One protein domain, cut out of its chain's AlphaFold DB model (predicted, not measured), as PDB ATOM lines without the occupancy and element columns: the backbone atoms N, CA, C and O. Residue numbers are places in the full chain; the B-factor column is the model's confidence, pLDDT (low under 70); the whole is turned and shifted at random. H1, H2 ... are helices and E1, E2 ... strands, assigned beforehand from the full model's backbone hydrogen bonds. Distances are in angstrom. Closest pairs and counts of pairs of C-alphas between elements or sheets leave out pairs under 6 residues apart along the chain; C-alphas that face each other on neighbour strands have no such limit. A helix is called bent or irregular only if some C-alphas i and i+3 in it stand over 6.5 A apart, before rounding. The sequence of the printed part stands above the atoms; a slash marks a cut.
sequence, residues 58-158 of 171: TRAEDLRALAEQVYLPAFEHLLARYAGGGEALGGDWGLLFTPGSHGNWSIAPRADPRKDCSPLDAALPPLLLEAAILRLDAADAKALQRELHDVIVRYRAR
ATOM      1  N   THR A  58      17.531  24.035 262.554       78.50
ATOM      2  CA  THR A  58      18.845  24.586 262.937       78.50
ATOM      3  C   THR A  58      19.028  25.966 262.309       78.50
ATOM      4  O   THR A  58      18.971  26.105 261.091       78.50
ATOM      5  N   ARG A  59      19.260  27.019 263.102       76.19
ATOM      6  CA  ARG A  59      19.506  28.348 262.517       76.19
ATOM      7  C   ARG A  59      20.876  28.369 261.834       76.19
ATOM      8  O   ARG A  59      21.784  27.649 262.237       76.19
ATOM      9  N   ALA A  60      21.052  29.210 260.814       66.19
ATOM     10  CA  ALA A  60      22.329  29.309 260.094       66.19
ATOM     11  C   ALA A  60      23.505  29.690 261.018       66.19
ATOM     12  O   ALA A  60      24.602  29.148 260.889       66.19
ATOM     13  N   GLU A  61      23.254  30.567 261.994       68.25
ATOM     14  CA  GLU A  61      24.209  30.943 263.047       68.25
ATOM     15  C   GLU A  61      24.620  29.735 263.903       68.25
ATOM     16  O   GLU A  61      25.804  29.553 264.196       68.25
ATOM     17  N   ASP A  62      23.662  28.857 264.221       79.06
ATOM     18  CA  ASP A  62      23.915  27.621 264.962       79.06
ATOM     19  C   ASP A  62      24.729  26.629 264.125       79.06
ATOM     20  O   ASP A  62      25.568  25.914 264.668       79.06
ATOM     21  N   LEU A  63      24.518  26.589 262.805       79.19
ATOM     22  CA  LEU A  63      25.238  25.680 261.914       79.19
ATOM     23  C   LEU A  63      26.718  26.044 261.808       79.19
ATOM     24  O   LEU A  63      27.563  25.155 261.893       79.19
ATOM     25  N   ARG A  64      27.041  27.332 261.645       82.81
ATOM     26  CA  ARG A  64      28.435  27.787 261.639       82.81
ATOM     27  C   ARG A  64      29.104  27.489 262.977       82.81
ATOM     28  O   ARG A  64      30.166  26.880 262.985       82.81
ATOM     29  N   ALA A  65      28.467  27.857 264.090       83.62
ATOM     30  CA  ALA A  65      29.011  27.600 265.422       83.62
ATOM     31  C   ALA A  65      29.197  26.094 265.687       83.62
ATOM     32  O   ALA A  65      30.190  25.678 266.282       83.62
ATOM     33  N   LEU A  66      28.269  25.259 265.211       82.69
ATOM     34  CA  LEU A  66      28.378  23.806 265.294       82.69
ATOM     35  C   LEU A  66      29.531  23.280 264.434       82.69
ATOM     36  O   LEU A  66      30.316  22.462 264.905       82.69
ATOM     37  N   ALA A  67      29.653  23.748 263.192       84.50
ATOM     38  CA  ALA A  67      30.742  23.370 262.301       84.50
ATOM     39  C   ALA A  67      32.098  23.770 262.893       84.50
ATOM     40  O   ALA A  67      33.019  22.960 262.904       84.50
ATOM     41  N   GLU A  68      32.208  24.970 263.463       87.88
ATOM     42  CA  GLU A  68      33.407  25.423 264.167       87.88
ATOM     43  C   GLU A  68      33.742  24.488 265.341       87.88
ATOM     44  O   GLU A  68      34.864  23.999 265.439       87.88
ATOM     45  N   GLN A  69      32.763  24.135 266.178       84.44
ATOM     46  CA  GLN A  69      32.976  23.203 267.294       84.44
ATOM     47  C   GLN A  69      33.398  21.794 266.856       84.44
ATOM     48  O   GLN A  69      34.123  21.120 267.587       84.44
ATOM     49  N   VAL A  70      32.935  21.333 265.693       85.50
ATOM     50  CA  VAL A  70      33.228  19.988 265.181       85.50
ATOM     51  C   VAL A  70      34.562  19.943 264.432       85.50
ATOM     52  O   VAL A  70      35.333  19.005 264.625       85.50
ATOM     53  N   TYR A  71      34.845  20.934 263.587       87.94
ATOM     54  CA  TYR A  71      35.975  20.901 262.656       87.94
ATOM     55  C   TYR A  71      37.205  21.673 263.139       87.94
ATOM     56  O   TYR A  71      38.312  21.247 262.811       87.94
ATOM     57  N   LEU A  72      37.064  22.747 263.931       89.88
ATOM     58  CA  LEU A  72      38.234  23.510 264.395       89.88
ATOM     59  C   LEU A  72      39.212  22.657 265.210       89.88
ATOM     60  O   LEU A  72      40.395  22.722 264.900       89.88
ATOM     61  N   PRO A  73      38.787  21.790 266.152       90.06
ATOM     62  CA  PRO A  73      39.743  20.962 266.887       90.06
ATOM     63  C   PRO A  73      40.543  20.018 265.976       90.06
ATOM     64  O   PRO A  73      41.731  19.792 266.193       90.06
ATOM     65  N   ALA A  74      39.905  19.472 264.934       88.81
ATOM     66  CA  ALA A  74      40.582  18.629 263.953       88.81
ATOM     67  C   ALA A  74      41.562  19.442 263.095       88.81
ATOM     68  O   ALA A  74      42.659  18.969 262.799       88.81
ATOM     69  N   PHE A  75      41.182  20.667 262.728       91.44
ATOM     70  CA  PHE A  75      42.041  21.586 261.994       91.44
ATOM     71  C   PHE A  75      43.254  22.027 262.822       91.44
ATOM     72  O   PHE A  75      44.380  21.930 262.348       91.44
ATOM     73  N   GLU A  76      43.057  22.421 264.079       92.31
ATOM     74  CA  GLU A  76      44.137  22.756 265.016       92.31
ATOM     75  C   GLU A  76      45.093  21.578 265.211       92.31
ATOM     76  O   GLU A  76      46.311  21.754 265.195       92.31
ATOM     77  N   HIS A  77      44.559  20.359 265.336       91.25
ATOM     78  CA  HIS A  77      45.389  19.164 265.436       91.25
ATOM     79  C   HIS A  77      46.200  18.913 264.156       91.25
ATOM     80  O   HIS A  77      47.385  18.594 264.242       91.25
ATOM     81  N   LEU A  78      45.598  19.099 262.976       92.31
ATOM     82  CA  LEU A  78      46.302  19.025 261.694       92.31
ATOM     83  C   LEU A  78      47.435  20.057 261.629       92.31
ATOM     84  O   LEU A  78      48.557  19.692 261.286       92.31
ATOM     85  N   LEU A  79      47.175  21.311 262.012       90.75
ATOM     86  CA  LEU A  79      48.190  22.368 262.032       90.75
ATOM     87  C   LEU A  79      49.334  22.045 262.999       90.75
ATOM     88  O   LEU A  79      50.497  22.217 262.644       90.75
ATOM     89  N   ALA A  80      49.027  21.518 264.187       91.12
ATOM     90  CA  ALA A  80      50.043  21.098 265.150       91.12
ATOM     91  C   ALA A  80      50.922  19.958 264.603       91.12
ATOM     92  O   ALA A  80      52.142  19.980 264.763       91.12
ATOM     93  N   ARG A  81      50.325  18.973 263.917       90.50
ATOM     94  CA  ARG A  81      51.064  17.880 263.262       90.50
ATOM     95  C   ARG A  81      51.925  18.382 262.107       90.50
ATOM     96  O   ARG A  81      53.066  17.946 261.978       90.50
ATOM     97  N   TYR A  82      51.398  19.301 261.301       88.19
ATOM     98  CA  TYR A  82      52.138  19.929 260.211       88.19
ATOM     99  C   TYR A  82      53.358  20.697 260.736       88.19
ATOM    100  O   TYR A  82      54.467  20.489 260.248       88.19
ATOM    101  N   ALA A  83      53.175  21.511 261.782       85.81
ATOM    102  CA  ALA A  83      54.257  22.255 262.424       85.81
ATOM    103  C   ALA A  83      55.351  21.325 262.976       85.81
ATOM    104  O   ALA A  83      56.521  21.504 262.650       85.81
ATOM    105  N   GLY A  84      54.973  20.279 263.720       86.38
ATOM    106  CA  GLY A  84      55.937  19.302 264.242       86.38
ATOM    107  C   GLY A  84      56.677  18.525 263.145       86.38
ATOM    108  O   GLY A  84      57.844  18.177 263.304       86.38
ATOM    109  N   GLY A  85      56.029  18.282 262.002       83.81
ATOM    110  CA  GLY A  85      56.681  17.694 260.835       83.81
ATOM    111  C   GLY A  85      57.723  18.622 260.195       83.81
ATOM    112  O   GLY A  85      58.770  18.149 259.761       83.81
ATOM    113  N   GLY A  86      57.468  19.934 260.186       77.81
ATOM    114  CA  GLY A  86      58.442  20.944 259.767       77.81
ATOM    115  C   GLY A  86      59.637  21.045 260.718       77.81
ATOM    116  O   GLY A  86      60.774  21.082 260.262       77.81
ATOM    117  N   GLU A  87      59.407  21.009 262.035       79.38
ATOM    118  CA  GLU A  87      60.487  20.992 263.037       79.38
ATOM    119  C   GLU A  87      61.414  19.778 262.873       79.38
ATOM    120  O   GLU A  87      62.630  19.899 263.021       79.38
ATOM    121  N   ALA A  88      60.855  18.617 262.513       81.69
ATOM    122  CA  ALA A  88      61.619  17.391 262.294       81.69
ATOM    123  C   ALA A  88      62.563  17.450 261.078       81.69
ATOM    124  O   ALA A  88      63.507  16.662 261.021       81.69
ATOM    125  N   LEU A  89      62.335  18.361 260.122       81.19
ATOM    126  CA  LEU A  89      63.253  18.568 258.997       81.19
ATOM    127  C   LEU A  89      64.596  19.153 259.455       81.19
ATOM    128  O   LEU A  89      65.637  18.759 258.930       81.19
ATOM    129  N   GLY A  90      64.576  20.039 260.458       77.00
ATOM    130  CA  GLY A  90      65.766  20.652 261.053       77.00
ATOM    131  C   GLY A  90      66.691  21.383 260.063       77.00
ATOM    132  O   GLY A  90      66.374  21.584 258.893       77.00
ATOM    133  N   GLY A  91      67.872  21.784 260.543       79.94
ATOM    134  CA  GLY A  91      68.929  22.364 259.704       79.94
ATOM    135  C   GLY A  91      68.523  23.664 259.000       79.94
ATOM    136  O   GLY A  91      67.970  24.561 259.631       79.94
ATOM    137  N   ASP A  92      68.810  23.748 257.698       80.25
ATOM    138  CA  ASP A  92      68.561  24.930 256.855       80.25
ATOM    139  C   ASP A  92      67.100  25.046 256.370       80.25
ATOM    140  O   ASP A  92      66.759  25.957 255.613       80.25
ATOM    141  N   TRP A  93      66.216  24.130 256.783       81.12
ATOM    142  CA  TRP A  93      64.808  24.180 256.403       81.12
ATOM    143  C   TRP A  93      64.067  25.318 257.112       81.12
ATOM    144  O   TRP A  93      64.141  25.491 258.326       81.12
ATOM    145  N   GLY A  94      63.286  26.069 256.339       81.81
ATOM    146  CA  GLY A  94      62.425  27.143 256.816       81.81
ATOM    147  C   GLY A  94      61.089  27.192 256.079       81.81
ATOM    148  O   GLY A  94      60.769  26.331 255.258       81.81
ATOM    149  N   LEU A  95      60.295  28.222 256.378       83.31
ATOM    150  CA  LEU A  95      59.021  28.495 255.715       83.31
ATOM    151  C   LEU A  95      59.185  29.657 254.739       83.31
ATOM    152  O   LEU A  95      59.581  30.755 255.131       83.31
ATOM    153  N   LEU A  96      58.832  29.425 253.478       84.69
ATOM    154  CA  LEU A  96      58.708  30.484 252.489       84.69
ATOM    155  C   LEU A  96      57.252  30.946 252.427       84.69
ATOM    156  O   LEU A  96      56.348  30.162 252.137       84.69
ATOM    157  N   PHE A  97      57.057  32.238 252.677       85.94
ATOM    158  CA  PHE A  97      55.783  32.923 252.517       85.94
ATOM    159  C   PHE A  97      55.779  33.607 251.157       85.94
ATOM    160  O   PHE A  97      56.612  34.476 250.897       85.94
ATOM    161  N   THR A  98      54.845  33.226 250.291       84.31
ATOM    162  CA  THR A  98      54.675  33.875 248.986       84.31
ATOM    163  C   THR A  98      53.289  34.494 248.869       84.31
ATOM    164  O   THR A  98      52.309  33.884 249.305       84.31
ATOM    165  N   PRO A  99      53.174  35.710 248.309       84.50
ATOM    166  CA  PRO A  99      51.874  36.285 248.015       84.50
ATOM    167  C   PRO A  99      51.204  35.465 246.910       84.50
ATOM    168  O   PRO A  99      51.795  35.201 245.864       84.50
ATOM    169  N   GLY A 100      49.963  35.057 247.145       78.19
ATOM    170  CA  GLY A 100      49.122  34.419 246.146       78.19
ATOM    171  C   GLY A 100      48.347  35.437 245.307       78.19
ATOM    172  O   GLY A 100      48.272  36.629 245.616       78.19
ATOM    173  N   SER A 101      47.729  34.956 244.229       69.44
ATOM    174  CA  SER A 101      47.035  35.769 243.216       69.44
ATOM    175  C   SER A 101      45.797  36.523 243.725       69.44
ATOM    176  O   SER A 101      45.252  37.368 243.013       69.44
ATOM    177  N   HIS A 102      45.334  36.229 244.941       72.62
ATOM    178  CA  HIS A 102      44.081  36.741 245.500       72.62
ATOM    179  C   HIS A 102      44.239  37.310 246.916       72.62
ATOM    180  O   HIS A 102      43.297  37.293 247.703       72.62
ATOM    181  N   GLY A 103      45.434  37.813 247.249       73.75
ATOM    182  CA  GLY A 103      45.710  38.411 248.562       73.75
ATOM    183  C   GLY A 103      45.816  37.391 249.700       73.75
ATOM    184  O   GLY A 103      45.919  37.779 250.862       73.75
ATOM    185  N   ASN A 104      45.805  36.096 249.379       79.81
ATOM    186  CA  ASN A 104      46.202  35.040 250.297       79.81
ATOM    187  C   ASN A 104      47.732  34.910 250.324       79.81
ATOM    188  O   ASN A 104      48.428  35.369 249.423       79.81
ATOM    189  N   TRP A 105      48.247  34.265 251.364       82.38
ATOM    190  CA  TRP A 105      49.640  33.844 251.433       82.38
ATOM    191  C   TRP A 105      49.706  32.335 251.242       82.38
ATOM    192  O   TRP A 105      48.922  31.603 251.847       82.38
ATOM    193  N   SER A 106      50.637  31.878 250.413       79.94
ATOM    194  CA  SER A 106      51.045  30.478 250.364       79.94
ATOM    195  C   SER A 106      52.221  30.269 251.314       79.94
ATOM    196  O   SER A 106      53.103  31.128 251.420       79.94
ATOM    197  N   ILE A 107      52.206  29.143 252.026       80.56
ATOM    198  CA  ILE A 107      53.216  28.759 253.010       80.56
ATOM    199  C   ILE A 107      53.746  27.390 252.600       80.56
ATOM    200  O   ILE A 107      52.990  26.421 252.588       80.56
ATOM    201  N   ALA A 108      55.039  27.298 252.301       79.69
ATOM    202  CA  ALA A 108      55.671  26.036 251.925       79.69
ATOM    203  C   ALA A 108      57.023  25.846 252.633       79.69
ATOM    204  O   ALA A 108      57.771  26.818 252.779       79.69
ATOM    205  N   PRO A 109      57.371  24.613 253.050       80.19
ATOM    206  CA  PRO A 109      58.707  24.311 253.540       80.19
ATOM    207  C   PRO A 109      59.736  24.431 252.402       80.19
ATOM    208  O   PRO A 109      59.485  24.031 251.258       80.19
ATOM    209  N   ARG A 110      60.902  25.003 252.711       82.12
ATOM    210  CA  ARG A 110      62.015  25.225 251.774       82.12
ATOM    211  C   ARG A 110      63.352  25.033 252.486       82.12
ATOM    212  O   ARG A 110      63.543  25.596 253.556       82.12
ATOM    213  N   ALA A 111      64.274  24.298 251.868       80.25
ATOM    214  CA  ALA A 111      65.660  24.179 252.343       80.25
ATOM    215  C   ALA A 111      66.541  25.356 251.892       80.25
ATOM    216  O   ALA A 111      67.582  25.630 252.473       80.25
ATOM    217  N   ASP A 112      66.146  26.024 250.806       79.06
ATOM    218  CA  ASP A 112      66.852  27.159 250.220       79.06
ATOM    219  C   ASP A 112      65.798  28.135 249.672       79.06
ATOM    220  O   ASP A 112      64.956  27.724 248.868       79.06
ATOM    221  N   PRO A 113      65.808  29.420 250.073       76.50
ATOM    222  CA  PRO A 113      64.822  30.400 249.616       76.50
ATOM    223  C   PRO A 113      64.898  30.697 248.110       76.50
ATOM    224  O   PRO A 113      63.992  31.328 247.573       76.50
ATOM    225  N   ARG A 114      65.975  30.290 247.428       79.75
ATOM    226  CA  ARG A 114      66.205  30.530 245.995       79.75
ATOM    227  C   ARG A 114      65.939  29.306 245.125       79.75
ATOM    228  O   ARG A 114      65.931  29.444 243.904       79.75
ATOM    229  N   LYS A 115      65.766  28.123 245.719       73.25
ATOM    230  CA  LYS A 115      65.462  26.891 244.984       73.25
ATOM    231  C   LYS A 115      63.998  26.536 245.153       73.25
ATOM    232  O   LYS A 115      63.458  26.568 246.258       73.25
ATOM    233  N   ASP A 116      63.378  26.127 244.056       69.12
ATOM    234  CA  ASP A 116      62.079  25.485 244.138       69.12
ATOM    235  C   ASP A 116      62.249  24.057 244.644       69.12
ATOM    236  O   ASP A 116      62.819  23.199 243.974       69.12
ATOM    237  N   CYS A 117      61.753  23.818 245.853       67.50
ATOM    238  CA  CYS A 117      61.459  22.478 246.342       67.50
ATOM    239  C   CYS A 117      59.968  22.201 246.117       67.50
ATOM    240  O   CYS A 117      59.135  23.103 246.214       67.50
ATOM    241  N   SER A 118      59.583  20.966 245.848       75.44
ATOM    242  CA  SER A 118      58.172  20.591 245.899       75.44
ATOM    243  C   SER A 118      57.871  20.004 247.273       75.44
ATOM    244  O   SER A 118      58.651  19.178 247.736       75.44
ATOM    245  N   PRO A 119      56.735  20.317 247.927       72.06
ATOM    246  CA  PRO A 119      56.295  19.549 249.100       72.06
ATOM    247  C   PRO A 119      56.073  18.057 248.777       72.06
ATOM    248  O   PRO A 119      55.943  17.239 249.681       72.06
ATOM    249  N   LEU A 120      56.039  17.699 247.489       82.75
ATOM    250  CA  LEU A 120      55.923  16.330 246.990       82.75
ATOM    251  C   LEU A 120      57.281  15.640 246.782       82.75
ATOM    252  O   LEU A 120      57.312  14.490 246.342       82.75
ATOM    253  N   ASP A 121      58.396  16.327 247.048       82.88
ATOM    254  CA  ASP A 121      59.727  15.746 246.909       82.88
ATOM    255  C   ASP A 121      59.880  14.550 247.856       82.88
ATOM    256  O   ASP A 121      59.585  14.634 249.044       82.88
ATOM    257  N   ALA A 122      60.400  13.427 247.353       81.25
ATOM    258  CA  ALA A 122      60.501  12.180 248.120       81.25
ATOM    259  C   ALA A 122      61.389  12.277 249.377       81.25
ATOM    260  O   ALA A 122      61.306  11.425 250.259       81.25
ATOM    261  N   ALA A 123      62.253  13.293 249.448       77.12
ATOM    262  CA  ALA A 123      63.087  13.571 250.613       77.12
ATOM    263  C   ALA A 123      62.313  14.235 251.766       77.12
ATOM    264  O   ALA A 123      62.832  14.310 252.880       77.12
ATOM    265  N   LEU A 124      61.096  14.724 251.511       79.31
ATOM    266  CA  LEU A 124      60.261  15.385 252.501       79.31
ATOM    267  C   LEU A 124      59.305  14.404 253.188       79.31
ATOM    268  O   LEU A 124      58.818  13.453 252.569       79.31
ATOM    269  N   PRO A 125      58.990  14.632 254.477       85.19
ATOM    270  CA  PRO A 125      57.895  13.937 255.125       85.19
ATOM    271  C   PRO A 125      56.581  14.249 254.388       85.19
ATOM    272  O   PRO A 125      56.434  15.332 253.819       85.19
ATOM    273  N   PRO A 126      55.597  13.336 254.427       89.19
ATOM    274  CA  PRO A 126      54.305  13.523 253.772       89.19
ATOM    275  C   PRO A 126      53.479  14.597 254.497       89.19
ATOM    276  O   PRO A 126      52.634  14.299 255.342       89.19
ATOM    277  N   LEU A 127      53.753  15.858 254.171       86.62
ATOM    278  CA  LEU A 127      53.118  17.048 254.718       86.62
ATOM    279  C   LEU A 127      52.615  17.910 253.564       86.62
ATOM    280  O   LEU A 127      53.376  18.280 252.673       86.62
ATOM    281  N   LEU A 128      51.334  18.264 253.604       87.25
ATOM    282  CA  LEU A 128      50.726  19.178 252.649       87.25
ATOM    283  C   LEU A 128      49.790  20.118 253.401       87.25
ATOM    284  O   LEU A 128      48.893  19.666 254.113       87.25
ATOM    285  N   LEU A 129      50.002  21.418 253.226       85.19
ATOM    286  CA  LEU A 129      49.093  22.458 253.677       85.19
ATOM    287  C   LEU A 129      48.899  23.425 252.517       85.19
ATOM    288  O   LEU A 129      49.816  24.151 252.146       85.19
ATOM    289  N   GLU A 130      47.708  23.407 251.930       83.19
ATOM    290  CA  GLU A 130      47.401  24.201 250.751       83.19
ATOM    291  C   GLU A 130      46.041  24.877 250.906       83.19
ATOM    292  O   GLU A 130      45.070  24.275 251.368       83.19
ATOM    293  N   ALA A 131      45.988  26.147 250.518       82.50
ATOM    294  CA  ALA A 131      44.768  26.925 250.428       82.50
ATOM    295  C   ALA A 131      44.742  27.615 249.064       82.50
ATOM    296  O   ALA A 131      45.601  28.445 248.763       82.50
ATOM    297  N   ALA A 132      43.742  27.286 248.253       83.25
ATOM    298  CA  ALA A 132      43.589  27.818 246.908       83.25
ATOM    299  C   ALA A 132      42.200  28.431 246.721       83.25
ATOM    300  O   ALA A 132      41.206  27.933 247.249       83.25
ATOM    301  N   ILE A 133      42.138  29.509 245.940       87.19
ATOM    302  CA  ILE A 133      40.885  30.062 245.423       87.19
ATOM    303  C   ILE A 133      40.808  29.647 243.958       87.19
ATOM    304  O   ILE A 133      41.589  30.123 243.136       87.19
ATOM    305  N   LEU A 134      39.886  28.737 243.646       89.75
ATOM    306  CA  LEU A 134      39.691  28.203 242.302       89.75
ATOM    307  C   LEU A 134      38.498  28.892 241.634       89.75
ATOM    308  O   LEU A 134      37.461  29.105 242.259       89.75
ATOM    309  N   ARG A 135      38.640  29.235 240.353       92.12
ATOM    310  CA  ARG A 135      37.546  29.757 239.524       92.12
ATOM    311  C   ARG A 135      37.112  28.665 238.561       92.12
ATOM    312  O   ARG A 135      37.736  28.487 237.523       92.12
ATOM    313  N   LEU A 136      36.079  27.933 238.954       96.31
ATOM    314  CA  LEU A 136      35.537  26.799 238.213       96.31
ATOM    315  C   LEU A 136      34.079  27.073 237.866       96.31
ATOM    316  O   LEU A 136      33.386  27.784 238.600       96.31
ATOM    317  N   ASP A 137      33.606  26.492 236.769       98.12
ATOM    318  CA  ASP A 137      32.171  26.388 236.555       98.12
ATOM    319  C   ASP A 137      31.562  25.295 237.456       98.12
ATOM    320  O   ASP A 137      32.256  24.572 238.179       98.12
ATOM    321  N   ALA A 138      30.234  25.180 237.449       97.88
ATOM    322  CA  ALA A 138      29.541  24.212 238.294       97.88
ATOM    323  C   ALA A 138      29.844  22.748 237.917       97.88
ATOM    324  O   ALA A 138      29.803  21.876 238.789       97.88
ATOM    325  N   ALA A 139      30.125  22.463 236.641       98.38
ATOM    326  CA  ALA A 139      30.426  21.115 236.176       98.38
ATOM    327  C   ALA A 139      31.816  20.681 236.662       98.38
ATOM    328  O   ALA A 139      31.946  19.597 237.242       98.38
ATOM    329  N   ASP A 140      32.803  21.565 236.529       98.50
ATOM    330  CA  ASP A 140      34.176  21.371 236.989       98.50
ATOM    331  C   ASP A 140      34.256  21.319 238.517       98.50
ATOM    332  O   ASP A 140      34.884  20.419 239.076       98.50
ATOM    333  N   ALA A 141      33.543  22.200 239.228       98.19
ATOM    334  CA  ALA A 141      33.462  22.142 240.690       98.19
ATOM    335  C   ALA A 141      32.877  20.800 241.169       98.19
ATOM    336  O   ALA A 141      33.352  20.209 242.142       98.19
ATOM    337  N   LYS A 142      31.875  20.263 240.459       98.38
ATOM    338  CA  LYS A 142      31.303  18.947 240.766       98.38
ATOM    339  C   LYS A 142      32.259  17.802 240.429       98.38
ATOM    340  O   LYS A 142      32.255  16.795 241.139       98.38
ATOM    341  N   ALA A 143      33.044  17.927 239.362       98.50
ATOM    342  CA  ALA A 143      34.087  16.964 239.022       98.50
ATOM    343  C   ALA A 143      35.153  16.908 240.123       98.50
ATOM    344  O   ALA A 143      35.347  15.840 240.704       98.50
ATOM    345  N   LEU A 144      35.695  18.061 240.525       98.19
ATOM    346  CA  LEU A 144      36.648  18.167 241.631       98.19
ATOM    347  C   LEU A 144      36.076  17.601 242.939       98.19
ATOM    348  O   LEU A 144      36.755  16.857 243.644       98.19
ATOM    349  N   GLN A 145      34.806  17.889 243.252       97.94
ATOM    350  CA  GLN A 145      34.135  17.321 244.426       97.94
ATOM    351  C   GLN A 145      34.181  15.784 244.432       97.94
ATOM    352  O   GLN A 145      34.434  15.181 245.478       97.94
ATOM    353  N   ARG A 146      33.902  15.149 243.284       98.38
ATOM    354  CA  ARG A 146      33.923  13.685 243.148       98.38
ATOM    355  C   ARG A 146      35.338  13.141 243.278       98.38
ATOM    356  O   ARG A 146      35.552  12.225 244.059       98.38
ATOM    357  N   GLU A 147      36.302  13.746 242.595       98.31
ATOM    358  CA  GLU A 147      37.699  13.305 242.642       98.31
ATOM    359  C   GLU A 147      38.276  13.368 244.060       98.31
ATOM    360  O   GLU A 147      38.873  12.397 244.529       98.31
ATOM    361  N   LEU A 148      38.037  14.465 244.789       97.25
ATOM    362  CA  LEU A 148      38.448  14.594 246.190       97.25
ATOM    363  C   LEU A 148      37.808  13.510 247.067       97.25
ATOM    364  O   LEU A 148      38.483  12.908 247.906       97.25
ATOM    365  N   HIS A 149      36.518  13.234 246.865       96.75
ATOM    366  CA  HIS A 149      35.820  12.173 247.586       96.75
ATOM    367  C   HIS A 149      36.428  10.793 247.300       96.75
ATOM    368  O   HIS A 149      36.751  10.058 248.236       96.75
ATOM    369  N   ASP A 150      36.643  10.468 246.027       98.06
ATOM    370  CA  ASP A 150      37.159   9.174 245.587       98.06
ATOM    371  C   ASP A 150      38.586   8.936 246.090       98.06
ATOM    372  O   ASP A 150      38.913   7.844 246.567       98.06
ATOM    373  N   VAL A 151      39.435   9.971 246.070       97.19
ATOM    374  CA  VAL A 151      40.781   9.927 246.655       97.19
ATOM    375  C   VAL A 151      40.699   9.567 248.138       97.19
ATOM    376  O   VAL A 151      41.390   8.647 248.583       97.19
ATOM    377  N   ILE A 152      39.835  10.240 248.900       95.81
ATOM    378  CA  ILE A 152      39.693  10.006 250.341       95.81
ATOM    379  C   ILE A 152      39.197   8.592 250.625       95.81
ATOM    380  O   ILE A 152      39.766   7.909 251.478       95.81
ATOM    381  N   VAL A 153      38.167   8.129 249.916       96.50
ATOM    382  CA  VAL A 153      37.636   6.767 250.080       96.50
ATOM    383  C   VAL A 153      38.718   5.732 249.784       96.50
ATOM    384  O   VAL A 153      38.939   4.822 250.586       96.50
ATOM    385  N   ARG A 154      39.456   5.907 248.683       97.31
ATOM    386  CA  ARG A 154      40.535   5.004 248.274       97.31
ATOM    387  C   ARG A 154      41.633   4.878 249.328       97.31
ATOM    388  O   ARG A 154      42.107   3.767 249.553       97.31
ATOM    389  N   TYR A 155      42.060   5.975 249.956       96.12
ATOM    390  CA  TYR A 155      43.118   5.926 250.972       96.12
ATOM    391  C   TYR A 155      42.612   5.501 252.355       96.12
ATOM    392  O   TYR A 155      43.359   4.850 253.077       96.12
ATOM    393  N   ARG A 156      41.344   5.766 252.701       93.62
ATOM    394  CA  ARG A 156      40.720   5.239 253.931       93.62
ATOM    395  C   ARG A 156      40.610   3.716 253.948       93.62
ATOM    396  O   ARG A 156      40.634   3.127 255.019       93.62
ATOM    397  N   ALA A 157      40.469   3.091 252.781       93.88
ATOM    398  CA  ALA A 157      40.397   1.638 252.656       93.88
ATOM    399  C   ALA A 157      41.766   0.940 252.774       93.88
ATOM    400  O   ALA A 157      41.821  -0.287 252.791       93.88
ATOM    401  N   ARG A 158      42.875   1.692 252.811       95.12
ATOM    402  CA  ARG A 158      44.225   1.130 252.928       95.12
ATOM    403  C   ARG A 158      44.633   1.021 254.390       95.12
ATOM    404  O   ARG A 158      44.382   1.921 255.184       95.12
TER     405      ARG A 158
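AT A GLANCE: This is residues 58 to 158 of the 171 residues of an uncharacterized protein of Deinobacterium chartae (UniProt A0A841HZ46). What shape? A small antiparallel hairpin, E1 and E2, sits near the end of the long bent helix H1 before it; a long link follows to H2. What size? The 101 printed residues, mixed helices and strands, are loose, with radius of gyration of the C-alphas 17.0 A and spans 50 by 37 by 31 A.

HOW THE PARTS SIT: What pairs? E1, residues 94 to 99, and E2, residues 105 to 110, have N 94 and O 110 within hydrogen-bond range, 2.8 A. Which helices? H1, residues 60 to 87, one helix by hydrogen bonds, is bent, C-alphas 70 and 73 being 6.8 A apart; arms H1a, to 70, and H1b, from 73, have a steep tilt of 43 degrees. The closest C-alphas of H1b and E2, Gly 86 and Pro 109, are 7.1 A apart. H2, residues 138 to 156, touches no helix; H1a, H1b and H2 have every O i to N i+4 pair within hydrogen-bond range.

IN THESE COORDINATES: Where first? H1a, 15.2 A, begins at C-alpha 60, (22.329, 29.309, 260.094). Where last? H2, 27.0 A, ends at C-alpha 156, (40.720, 5.239, 253.931).

THE WHOLE: How far? The farthest C-alphas, 58 and 114, are 50.6 A apart; the printed part has no cut. Where uncertain? Residues 60 to 61, 101 and 116 to 117 have pLDDT under 70.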